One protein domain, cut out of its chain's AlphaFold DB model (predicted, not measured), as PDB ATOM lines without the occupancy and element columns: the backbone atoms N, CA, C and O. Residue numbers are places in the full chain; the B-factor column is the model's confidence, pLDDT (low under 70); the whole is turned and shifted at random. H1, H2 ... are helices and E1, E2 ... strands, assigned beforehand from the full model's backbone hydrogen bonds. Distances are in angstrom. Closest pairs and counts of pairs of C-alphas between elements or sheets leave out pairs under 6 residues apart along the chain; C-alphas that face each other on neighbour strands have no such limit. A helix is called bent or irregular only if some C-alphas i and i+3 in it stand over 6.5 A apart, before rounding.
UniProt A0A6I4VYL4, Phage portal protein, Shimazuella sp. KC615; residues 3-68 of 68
ATOM      1  N   ASP A   3     157.646 137.279 143.226       71.38
ATOM      2  CA  ASP A   3     159.089 137.524 143.108       71.38
ATOM      3  C   ASP A   3     159.898 136.915 144.263       71.38
ATOM      4  O   ASP A   3     160.904 136.250 144.046       71.38
ATOM      5  N   LEU A   4     159.374 137.002 145.492       74.56
ATOM      6  CA  LEU A   4     160.011 136.405 146.668       74.56
ATOM      7  C   LEU A   4     160.111 134.877 146.568       74.56
ATOM      8  O   LEU A   4     161.104 134.284 146.959       74.56
ATOM      9  N   LEU A   5     159.091 134.219 146.014       73.62
ATOM     10  CA  LEU A   5     159.150 132.777 145.780       73.62
ATOM     11  C   LEU A   5     160.097 132.426 144.632       73.62
ATOM     12  O   LEU A   5     160.534 131.284 144.566       73.62
ATOM     13  N   ALA A   6     160.381 133.354 143.712       77.56
ATOM     14  CA  ALA A   6     161.351 133.144 142.640       77.56
ATOM     15  C   ALA A   6     162.793 133.181 143.170       77.56
ATOM     16  O   ALA A   6     163.605 132.351 142.755       77.56
ATOM     17  N   ASN A   7     163.080 134.062 144.132       79.12
ATOM     18  CA  ASN A   7     164.367 134.128 144.817       79.12
ATOM     19  C   ASN A   7     164.190 134.183 146.349       79.12
ATOM     20  O   ASN A   7     164.226 135.271 146.927       79.12
ATOM     21  N   PRO A   8     163.971 133.028 147.010       78.81
ATOM     22  CA  PRO A   8     163.632 132.993 148.430       78.81
ATOM     23  C   PRO A   8     164.778 133.451 149.329       78.81
ATOM     24  O   PRO A   8     164.514 134.081 150.346       78.81
ATOM     25  N   ASN A   9     166.036 133.190 148.974       81.69
ATOM     26  CA  ASN A   9     167.189 133.788 149.643       81.69
ATOM     27  C   ASN A   9     168.410 133.824 148.699       81.69
ATOM     28  O   ASN A   9     168.422 133.117 147.690       81.69
ATOM     29  N   PRO A  10     169.459 134.613 149.004       79.38
ATOM     30  CA  PRO A  10     170.629 134.759 148.127       79.38
ATOM     31  C   PRO A  10     171.405 133.454 147.890       79.38
ATOM     32  O   PRO A  10     172.108 133.322 146.890       79.38
ATOM     33  N   SER A  11     171.287 132.495 148.809       80.38
ATOM     34  CA  SER A  11     172.036 131.234 148.811       80.38
ATOM     35  C   SER A  11     171.269 130.070 148.170       80.38
ATOM     36  O   SER A  11     171.840 129.004 147.933       80.38
ATOM     37  N   MET A  12     169.969 130.229 147.913       82.00
ATOM     38  CA  MET A  12     169.064 129.147 147.540       82.00
ATOM     39  C   MET A  12     167.958 129.668 146.623       82.00
ATOM     40  O   MET A  12     167.088 130.435 147.026       82.00
ATOM     41  N   GLY A  13     167.957 129.185 145.380       84.56
ATOM     42  CA  GLY A  13     166.888 129.470 144.427       84.56
ATOM     43  C   GLY A  13     165.589 128.718 144.737       84.56
ATOM     44  O   GLY A  13     165.570 127.739 145.490       84.56
ATOM     45  N   ARG A  14     164.499 129.136 144.081       85.44
ATOM     46  CA  ARG A  14     163.140 128.583 144.242       85.44
ATOM     47  C   ARG A  14     163.065 127.056 144.262       85.44
ATOM     48  O   ARG A  14     162.420 126.494 145.140       85.44
ATOM     49  N   ALA A  15     163.675 126.394 143.278       87.25
ATOM     50  CA  ALA A  15     163.565 124.942 143.121       87.25
ATOM     51  C   ALA A  15     164.134 124.204 144.340       87.25
ATOM     52  O   ALA A  15     163.455 123.361 144.914       87.25
ATOM     53  N   LYS A  16     165.325 124.612 144.788       87.69
ATOM     54  CA  LYS A  16     166.007 124.018 145.941       87.69
ATOM     55  C   LYS A  16     165.290 124.315 147.259       87.69
ATOM     56  O   LYS A  16     165.232 123.460 148.134       87.69
ATOM     57  N   PHE A  17     164.693 125.500 147.387       88.19
ATOM     58  CA  PHE A  17     163.852 125.827 148.540       88.19
ATOM     59  C   PHE A  17     162.621 124.915 148.622       88.19
ATOM     60  O   PHE A  17     162.355 124.337 149.672       88.19
ATOM     61  N   ILE A  18     161.895 124.747 147.511       88.88
ATOM     62  CA  ILE A  18     160.715 123.872 147.457       88.88
ATOM     63  C   ILE A  18     161.113 122.412 147.704       88.88
ATOM     64  O   ILE A  18     160.442 121.725 148.471       88.88
ATOM     65  N   GLU A  19     162.209 121.954 147.101       91.00
ATOM     66  CA  GLU A  19     162.752 120.610 147.306       91.00
ATOM     67  C   GLU A  19     163.036 120.345 148.787       91.00
ATOM     68  O   GLU A  19     162.544 119.359 149.326       91.00
ATOM     69  N   ASN A  20     163.731 121.257 149.475       90.19
ATOM     70  CA  ASN A  20     164.009 121.123 150.905       90.19
ATOM     71  C   ASN A  20     162.729 121.063 151.747       90.19
ATOM     72  O   ASN A  20     162.616 120.219 152.632       90.19
ATOM     73  N   VAL A  21     161.755 121.936 151.474       88.75
ATOM     74  CA  VAL A  21     160.486 121.963 152.220       88.75
ATOM     75  C   VAL A  21     159.728 120.645 152.057       88.75
ATOM     76  O   VAL A  21     159.223 120.103 153.043       88.75
ATOM     77  N   ILE A  22     159.667 120.110 150.835       90.56
ATOM     78  CA  ILE A  22     159.007 118.828 150.554       90.56
ATOM     79  C   ILE A  22     159.794 117.670 151.173       90.56
ATOM     80  O   ILE A  22     159.189 116.793 151.788       90.56
ATOM     81  N   ALA A  23     161.123 117.674 151.067       91.06
ATOM     82  CA  ALA A  23     161.977 116.645 151.649       91.06
ATOM     83  C   ALA A  23     161.818 116.584 153.174       91.06
ATOM     84  O   ALA A  23     161.613 115.508 153.726       91.06
ATOM     85  N   TYR A  24     161.829 117.728 153.860       90.12
ATOM     86  CA  TYR A  24     161.611 117.792 155.308       90.12
ATOM     87  C   TYR A  24     160.224 117.295 155.710       90.12
ATOM     88  O   TYR A  24     160.115 116.516 156.662       90.12
ATOM     89  N   LEU A  25     159.195 117.652 154.938       88.31
ATOM     90  CA  LEU A  25     157.842 117.156 155.157       88.31
ATOM     91  C   LEU A  25     157.753 115.632 154.985       88.31
ATOM     92  O   LEU A  25     157.130 114.968 155.806       88.31
ATOM     93  N   GLN A  26     158.395 115.060 153.963       90.38
ATOM     94  CA  GLN A  26     158.396 113.608 153.742       90.38
ATOM     95  C   GLN A  26     159.223 112.842 154.779       90.38
ATOM     96  O   GLN A  26     158.834 111.747 155.175       90.38
ATOM     97  N   LEU A  27     160.351 113.403 155.220       88.88
ATOM     98  CA  LEU A  27     161.262 112.746 156.159       88.88
ATOM     99  C   LEU A  27     160.765 112.795 157.606       88.88
ATOM    100  O   LEU A  27     160.941 111.831 158.343       88.88
ATOM    101  N   SER A  28     160.181 113.919 158.025       83.69
ATOM    102  CA  SER A  28     159.860 114.181 159.437       83.69
ATOM    103  C   SER A  28     158.373 114.413 159.711       83.69
ATOM    104  O   SER A  28     157.981 114.614 160.860       83.69
ATOM    105  N   GLY A  29     157.538 114.433 158.667       87.56
ATOM    106  CA  GLY A  29     156.121 114.783 158.766       87.56
ATOM    107  C   GLY A  29     155.858 116.274 158.995       87.56
ATOM    108  O   GLY A  29     154.700 116.676 159.024       87.56
ATOM    109  N   ASN A  30     156.901 117.100 159.129       86.38
ATOM    110  CA  ASN A  30     156.800 118.529 159.401       86.38
ATOM    111  C   ASN A  30     157.806 119.321 158.558       86.38
ATOM    112  O   ASN A  30     158.858 118.821 158.165       86.38
ATOM    113  N   SER A  31     157.506 120.588 158.298       89.62
ATOM    114  CA  SER A  31     158.456 121.513 157.687       89.62
ATOM    115  C   SER A  31     158.280 122.903 158.279       89.62
ATOM    116  O   SER A  31     157.166 123.343 158.566       89.62
ATOM    117  N   TYR A  32     159.402 123.586 158.488       87.69
ATOM    118  CA  TYR A  32     159.431 124.911 159.092       87.69
ATOM    119  C   TYR A  32     160.095 125.884 158.127       87.69
ATOM    120  O   TYR A  32     161.109 125.569 157.496       87.69
ATOM    121  N   ILE A  33     159.498 127.065 157.997       89.50
ATOM    122  CA  ILE A  33     159.995 128.133 157.135       89.50
ATOM    123  C   ILE A  33     160.197 129.364 158.001       89.50
ATOM    124  O   ILE A  33     159.250 129.868 158.609       89.50
ATOM    125  N   GLU A  34     161.426 129.859 158.030       87.50
ATOM    126  CA  GLU A  34     161.734 131.135 158.647       87.50
ATOM    127  C   GLU A  34     161.444 132.273 157.686       87.50
ATOM    128  O   GLU A  34     161.876 132.247 156.529       87.50
ATOM    129  N   ARG A  35     160.750 133.297 158.182       88.31
ATOM    130  CA  ARG A  35     160.586 134.563 157.474       88.31
ATOM    131  C   ARG A  35     161.557 135.585 158.050       88.31
ATOM    132  O   ARG A  35     161.516 135.863 159.245       88.31
ATOM    133  N   VAL A  36     162.368 136.198 157.195       85.75
ATOM    134  CA  VAL A  36     163.239 137.316 157.575       85.75
ATOM    135  C   VAL A  36     162.750 138.569 156.859       85.75
ATOM    136  O   VAL A  36     162.527 138.587 155.645       85.75
ATOM    137  N   GLY A  37     162.512 139.632 157.622       84.69
ATOM    138  CA  GLY A  37     161.983 140.880 157.089       84.69
ATOM    139  C   GLY A  37     161.365 141.783 158.155       84.69
ATOM    140  O   GLY A  37     161.362 141.443 159.337       84.69
ATOM    141  N   PRO A  38     160.848 142.954 157.749       81.06
ATOM    142  CA  PRO A  38     160.206 143.888 158.666       81.06
ATOM    143  C   PRO A  38     158.990 143.252 159.355       81.06
ATOM    144  O   PRO A  38     158.224 142.517 158.732       81.06
ATOM    145  N   ASN A  39     158.778 143.591 160.632       76.44
ATOM    146  CA  ASN A  39     157.649 143.077 161.422       76.44
ATOM    147  C   ASN A  39     156.293 143.365 160.763       76.44
ATOM    148  O   ASN A  39     155.410 142.513 160.789       76.44
ATOM    149  N   ASN A  40     156.169 144.537 160.135       77.06
ATOM    150  CA  ASN A  40     154.970 144.996 159.444       77.06
ATOM    151  C   ASN A  40     155.266 145.218 157.950       77.06
ATOM    152  O   ASN A  40     155.377 146.346 157.476       77.06
ATOM    153  N   GLY A  41     155.455 144.129 157.205       78.25
ATOM    154  CA  GLY A  41     155.678 144.182 155.762       78.25
ATOM    155  C   GLY A  41     155.907 142.808 155.131       78.25
ATOM    156  O   GLY A  41     155.951 141.800 155.841       78.25
ATOM    157  N   PRO A  42     156.036 142.747 153.793       78.50
ATOM    158  CA  PRO A  42     156.348 141.503 153.110       78.50
ATOM    159  C   PRO A  42     157.739 141.000 153.533       78.50
ATOM    160  O   PRO A  42     158.664 141.810 153.670       78.50
ATOM    161  N   PRO A  43     157.905 139.682 153.738       82.06
ATOM    162  CA  PRO A  43     159.212 139.109 154.022       82.06
ATOM    163  C   PRO A  43     160.170 139.363 152.857       82.06
ATOM    164  O   PRO A  43     159.759 139.397 151.697       82.06
ATOM    165  N   LYS A  44     161.442 139.582 153.185       82.69
ATOM    166  CA  LYS A  44     162.506 139.784 152.196       82.69
ATOM    167  C   LYS A  44     163.219 138.487 151.867       82.69
ATOM    168  O   LYS A  44     163.699 138.342 150.750       82.69
ATOM    169  N   GLU A  45     163.277 137.570 152.826       86.44
ATOM    170  CA  GLU A  45     163.965 136.297 152.672       86.44
ATOM    171  C   GLU A  45     163.193 135.182 153.384       86.44
ATOM    172  O   GLU A  45     162.482 135.410 154.373       86.44
ATOM    173  N   LEU A  46     163.338 133.971 152.852       86.75
ATOM    174  CA  LEU A  46     162.743 132.739 153.341       86.75
ATOM    175  C   LEU A  46     163.823 131.664 153.469       86.75
ATOM    176  O   LEU A  46     164.538 131.360 152.507       86.75
ATOM    177  N   TYR A  47     163.901 131.047 154.644       85.50
ATOM    178  CA  TYR A  47     164.841 129.966 154.931       85.50
ATOM    179  C   TYR A  47     164.080 128.702 155.320       85.50
ATOM    180  O   TYR A  47     163.119 128.754 156.081       85.50
ATOM    181  N   SER A  48     164.480 127.556 154.766       87.31
ATOM    182  CA  SER A  48     163.946 126.261 155.197       87.31
ATOM    183  C   SER A  48     164.733 125.803 156.420       87.31
ATOM    184  O   SER A  48     165.957 125.686 156.357       87.31
ATOM    185  N   LEU A  49     164.040 125.586 157.536       85.56
ATOM    186  CA  LEU A  49     164.658 125.164 158.787       85.56
ATOM    187  C   LEU A  49     164.563 123.650 158.931       85.56
ATOM    188  O   LEU A  49     163.562 123.023 158.570       85.56
ATOM    189  N   ARG A  50     165.643 123.069 159.448       83.25
ATOM    190  CA  ARG A  50     165.764 121.633 159.654       83.25
ATOM    191  C   ARG A  50     164.804 121.183 160.758       83.25
ATOM    192  O   ARG A  50     164.945 121.641 161.892       83.25
ATOM    193  N   PRO A  51     163.840 120.295 160.460       81.00
ATOM    194  CA  PRO A  51     162.822 119.892 161.426       81.00
ATOM    195  C   PRO A  51     163.406 119.124 162.614       81.00
ATOM    196  O   PRO A  51     162.832 119.159 163.694       81.00
ATOM    197  N   ASP A  52     164.558 118.472 162.446       82.88
ATOM    198  CA  ASP A  52     165.262 117.775 163.525       82.88
ATOM    199  C   ASP A  52     165.904 118.718 164.554       82.88
ATOM    200  O   ASP A  52     166.176 118.302 165.677       82.88
ATOM    201  N   GLN A  53     166.126 119.984 164.192       82.44
ATOM    202  CA  GLN A  53     166.626 121.023 165.097       82.44
ATOM    203  C   GLN A  53     165.503 121.922 165.631       82.44
ATOM    204  O   GLN A  53     165.771 122.888 166.335       82.44
ATOM    205  N   MET A  54     164.249 121.615 165.293       83.44
ATOM    206  CA  MET A  54     163.081 122.395 165.675       83.44
ATOM    207  C   MET A  54     162.322 121.722 166.803       83.44
ATOM    208  O   MET A  54     161.947 120.554 166.705       83.44
ATOM    209  N   VAL A  55     162.019 122.491 167.845       78.94
ATOM    210  CA  VAL A  55     161.146 122.041 168.926       78.94
ATOM    211  C   VAL A  55     159.919 122.936 168.964       78.94
ATOM    212  O   VAL A  55     159.997 124.155 169.121       78.94
ATOM    213  N   VAL A  56     158.752 122.311 168.829       77.19
ATOM    214  CA  VAL A  56     157.483 122.998 169.048       77.19
ATOM    215  C   VAL A  56     157.220 123.033 170.544       77.19
ATOM    216  O   VAL A  56     156.965 122.003 171.169       77.19
ATOM    217  N   VAL A  57     157.270 124.227 171.120       80.38
ATOM    218  CA  VAL A  57     156.864 124.466 172.499       80.38
ATOM    219  C   VAL A  57     155.367 124.753 172.492       80.38
ATOM    220  O   VAL A  57     154.875 125.616 171.760       80.38
ATOM    221  N   VAL A  58     154.615 124.004 173.296       69.75
ATOM    222  CA  VAL A  58     153.181 124.253 173.468       69.75
ATOM    223  C   VAL A  58     153.040 125.612 174.152       69.75
ATOM    224  O   VAL A  58     153.405 125.767 175.316       69.75
ATOM    225  N   GLY A  59     152.596 126.616 173.397       67.25
ATOM    226  CA  GLY A  59     152.318 127.947 173.917       67.25
ATOM    227  C   GLY A  59     150.987 127.984 174.666       67.25
ATOM    228  O   GLY A  59     150.460 126.970 175.126       67.25
ATOM    229  N   ASN A  60     150.406 129.173 174.766       60.12
ATOM    230  CA  ASN A  60     149.089 129.362 175.366       60.12
ATOM    231  C   ASN A  60     148.044 128.596 174.533       60.12
ATOM    232  O   ASN A  60     148.171 128.546 173.313       60.12
ATOM    233  N   THR A  61     147.030 128.043 175.210       57.38
ATOM    234  CA  THR A  61     145.964 127.069 174.848       57.38
ATOM    235  C   THR A  61     145.533 126.883 173.378       57.38
ATOM    236  O   THR A  61     144.918 125.871 173.060       57.38
ATOM    237  N   THR A  62     145.824 127.804 172.466       57.81
ATOM    238  CA  THR A  62     145.350 127.817 171.079       57.81
ATOM    239  C   THR A  62     146.443 127.838 170.006       57.81
ATOM    240  O   THR A  62     146.100 127.622 168.844       57.81
ATOM    241  N   GLN A  63     147.725 128.087 170.326       56.03
ATOM    242  CA  GLN A  63     148.779 128.207 169.304       56.03
ATOM    243  C   GLN A  63     150.143 127.642 169.750       56.03
ATOM    244  O   GLN A  63     150.657 128.031 170.802       56.03
ATOM    245  N   PRO A  64     150.770 126.757 168.950       61.62
ATOM    246  CA  PRO A  64     152.140 126.322 169.187       61.62
ATOM    247  C   PRO A  64     153.140 127.451 168.896       61.62
ATOM    248  O   PRO A  64     152.996 128.178 167.912       61.62
ATOM    249  N   ILE A  65     154.175 127.567 169.729       71.75
ATOM    250  CA  ILE A  65     155.303 128.481 169.524       71.75
ATOM    251  C   ILE A  65     156.497 127.628 169.084       71.75
ATOM    252  O   ILE A  65     156.923 126.730 169.806       71.75
ATOM    253  N   ALA A  66     157.031 127.878 167.888       61.28
ATOM    254  CA  ALA A  66     158.264 127.235 167.438       61.28
ATOM    255  C   ALA A  66     159.472 127.974 168.028       61.28
ATOM    256  O   ALA A  66     159.546 129.201 167.938       61.28
ATOM    257  N   VAL A  67     160.399 127.226 168.628       59.44
ATOM    258  CA  VAL A  67     161.667 127.743 169.159       59.44
ATOM    259  C   VAL A  67     162.798 126.928 168.528       59.44
ATOM    260  O   VAL A  67     162.684 125.703 168.426       59.44
ATOM    261  N   TYR A  68     163.853 127.609 168.076       56.12
ATOM    262  CA  TYR A  68     165.051 127.019 167.476       56.12
ATOM    263  C   TYR A  68     166.317 127.553 168.147       56.12
ATOM    264  O   TYR A  68     166.284 128.716 168.613       56.12
TER     265      TYR A  68
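AT A GLANCE: This is residues 3 to 68 of the 68 residues of the protein "Phage portal protein" of Shimazuella sp. KC615 (UniProt A0A6I4VYL4). Two antiparallel strand hairpins make the two parts of this model: a larger part, in which the helix H2 packs on the E2 side of the hairpin E1-E2, and a second, small hairpin, E3-E4, set off by itself toward one end. The short helix H1 sits near the beginning of H2, toward the opposite end from E3-E4, and the turn of residues 37 to 44 lies at the end of the first hairpin away from H2. The printed part has 66 residues, with two named helices and four named strands in the order H1 H2 E1 E2 E3 E4; each of the two sheets, E1 - E2 and E3 - E4, has two antiparallel strands, and the class is mixed, helices and strands. The whole is only just loose, close to compact, with a radius of gyration of the C-alphas of 13.1 A, and its outline is flat, with spans of 36 by 33 by 16 A.

HOW THE PARTS SIT: Begin with H1, residues 3 to 6, and go on over a short link of 7 residues to H2, residues 14 to 28. The two are close but not clearly touching, with 2 pairs of C-alphas within 8 A; the closest are those of Ala 6 and Arg 14, 5.2 A apart. In H2, every pair of O i and N i+4 is within hydrogen-bond range; H1 is too short for such a pair, and its one pair of O i and N i+3 is within range. After a tight link of 3 residues, look for E1, residues 32 to 36, which forms a hairpin with E2, residues 45 to 49, at an angle of 152 degrees between their directions. Check N 34 and O 47, 2.8 A apart, and N 49 and O 32, 2.9 A apart, both within hydrogen-bond range. Now go back to Val 21 of H2: its C-alpha is 6.3 A from that of Ser 48, the closest pair of H2 and E2, and 7.6 A from that of Tyr 32, the closest pair of H2 and E1. The closest C-alphas of H1 and E2 are those of Leu 4 and Glu 45, 7.2 A apart. Further along you reach the second hairpin, E3, residues 55 to 58, and E4, residues 64 to 67, antiparallel at 143 degrees. There N 57 and O 65 are 2.8 A apart, and N 65 and O 57 are 2.9 A apart, within hydrogen-bond range. Both E3 and E4 are apart from H1, H2, E1 and E2.

IN THESE COORDINATES: Find C-alpha 3 at (159.089, 137.524, 143.108), where H1 begins; it measures 5.0 A from first to last C-alpha. H2 starts at C-alpha 14, at (163.140, 128.583, 144.242), and runs 21.2 A to C-alpha 28; it is not bent. E1 covers 13.1 A and E2 12.7 A. Residues 51 to 53 are a helical run too short to bear a name. E3 and E4 follow, and E4 ends at C-alpha 67, at (161.667, 127.743, 169.159).

THE WHOLE: The C-alphas of Pro 10 and Thr 61, the two farthest apart, are 37.2 A from each other. The printed part has no cut and ends at Tyr 68, the chain's last residue. No link is long: H2 to E1, E2 to E3 and E3 to E4 are tight, and H1 to H2 and E1 to E2 are short. In the B-factor column, the mean pLDDT of the printed part is 80.2; look for values under 70 at residues 58 to 64 and 66 to 68.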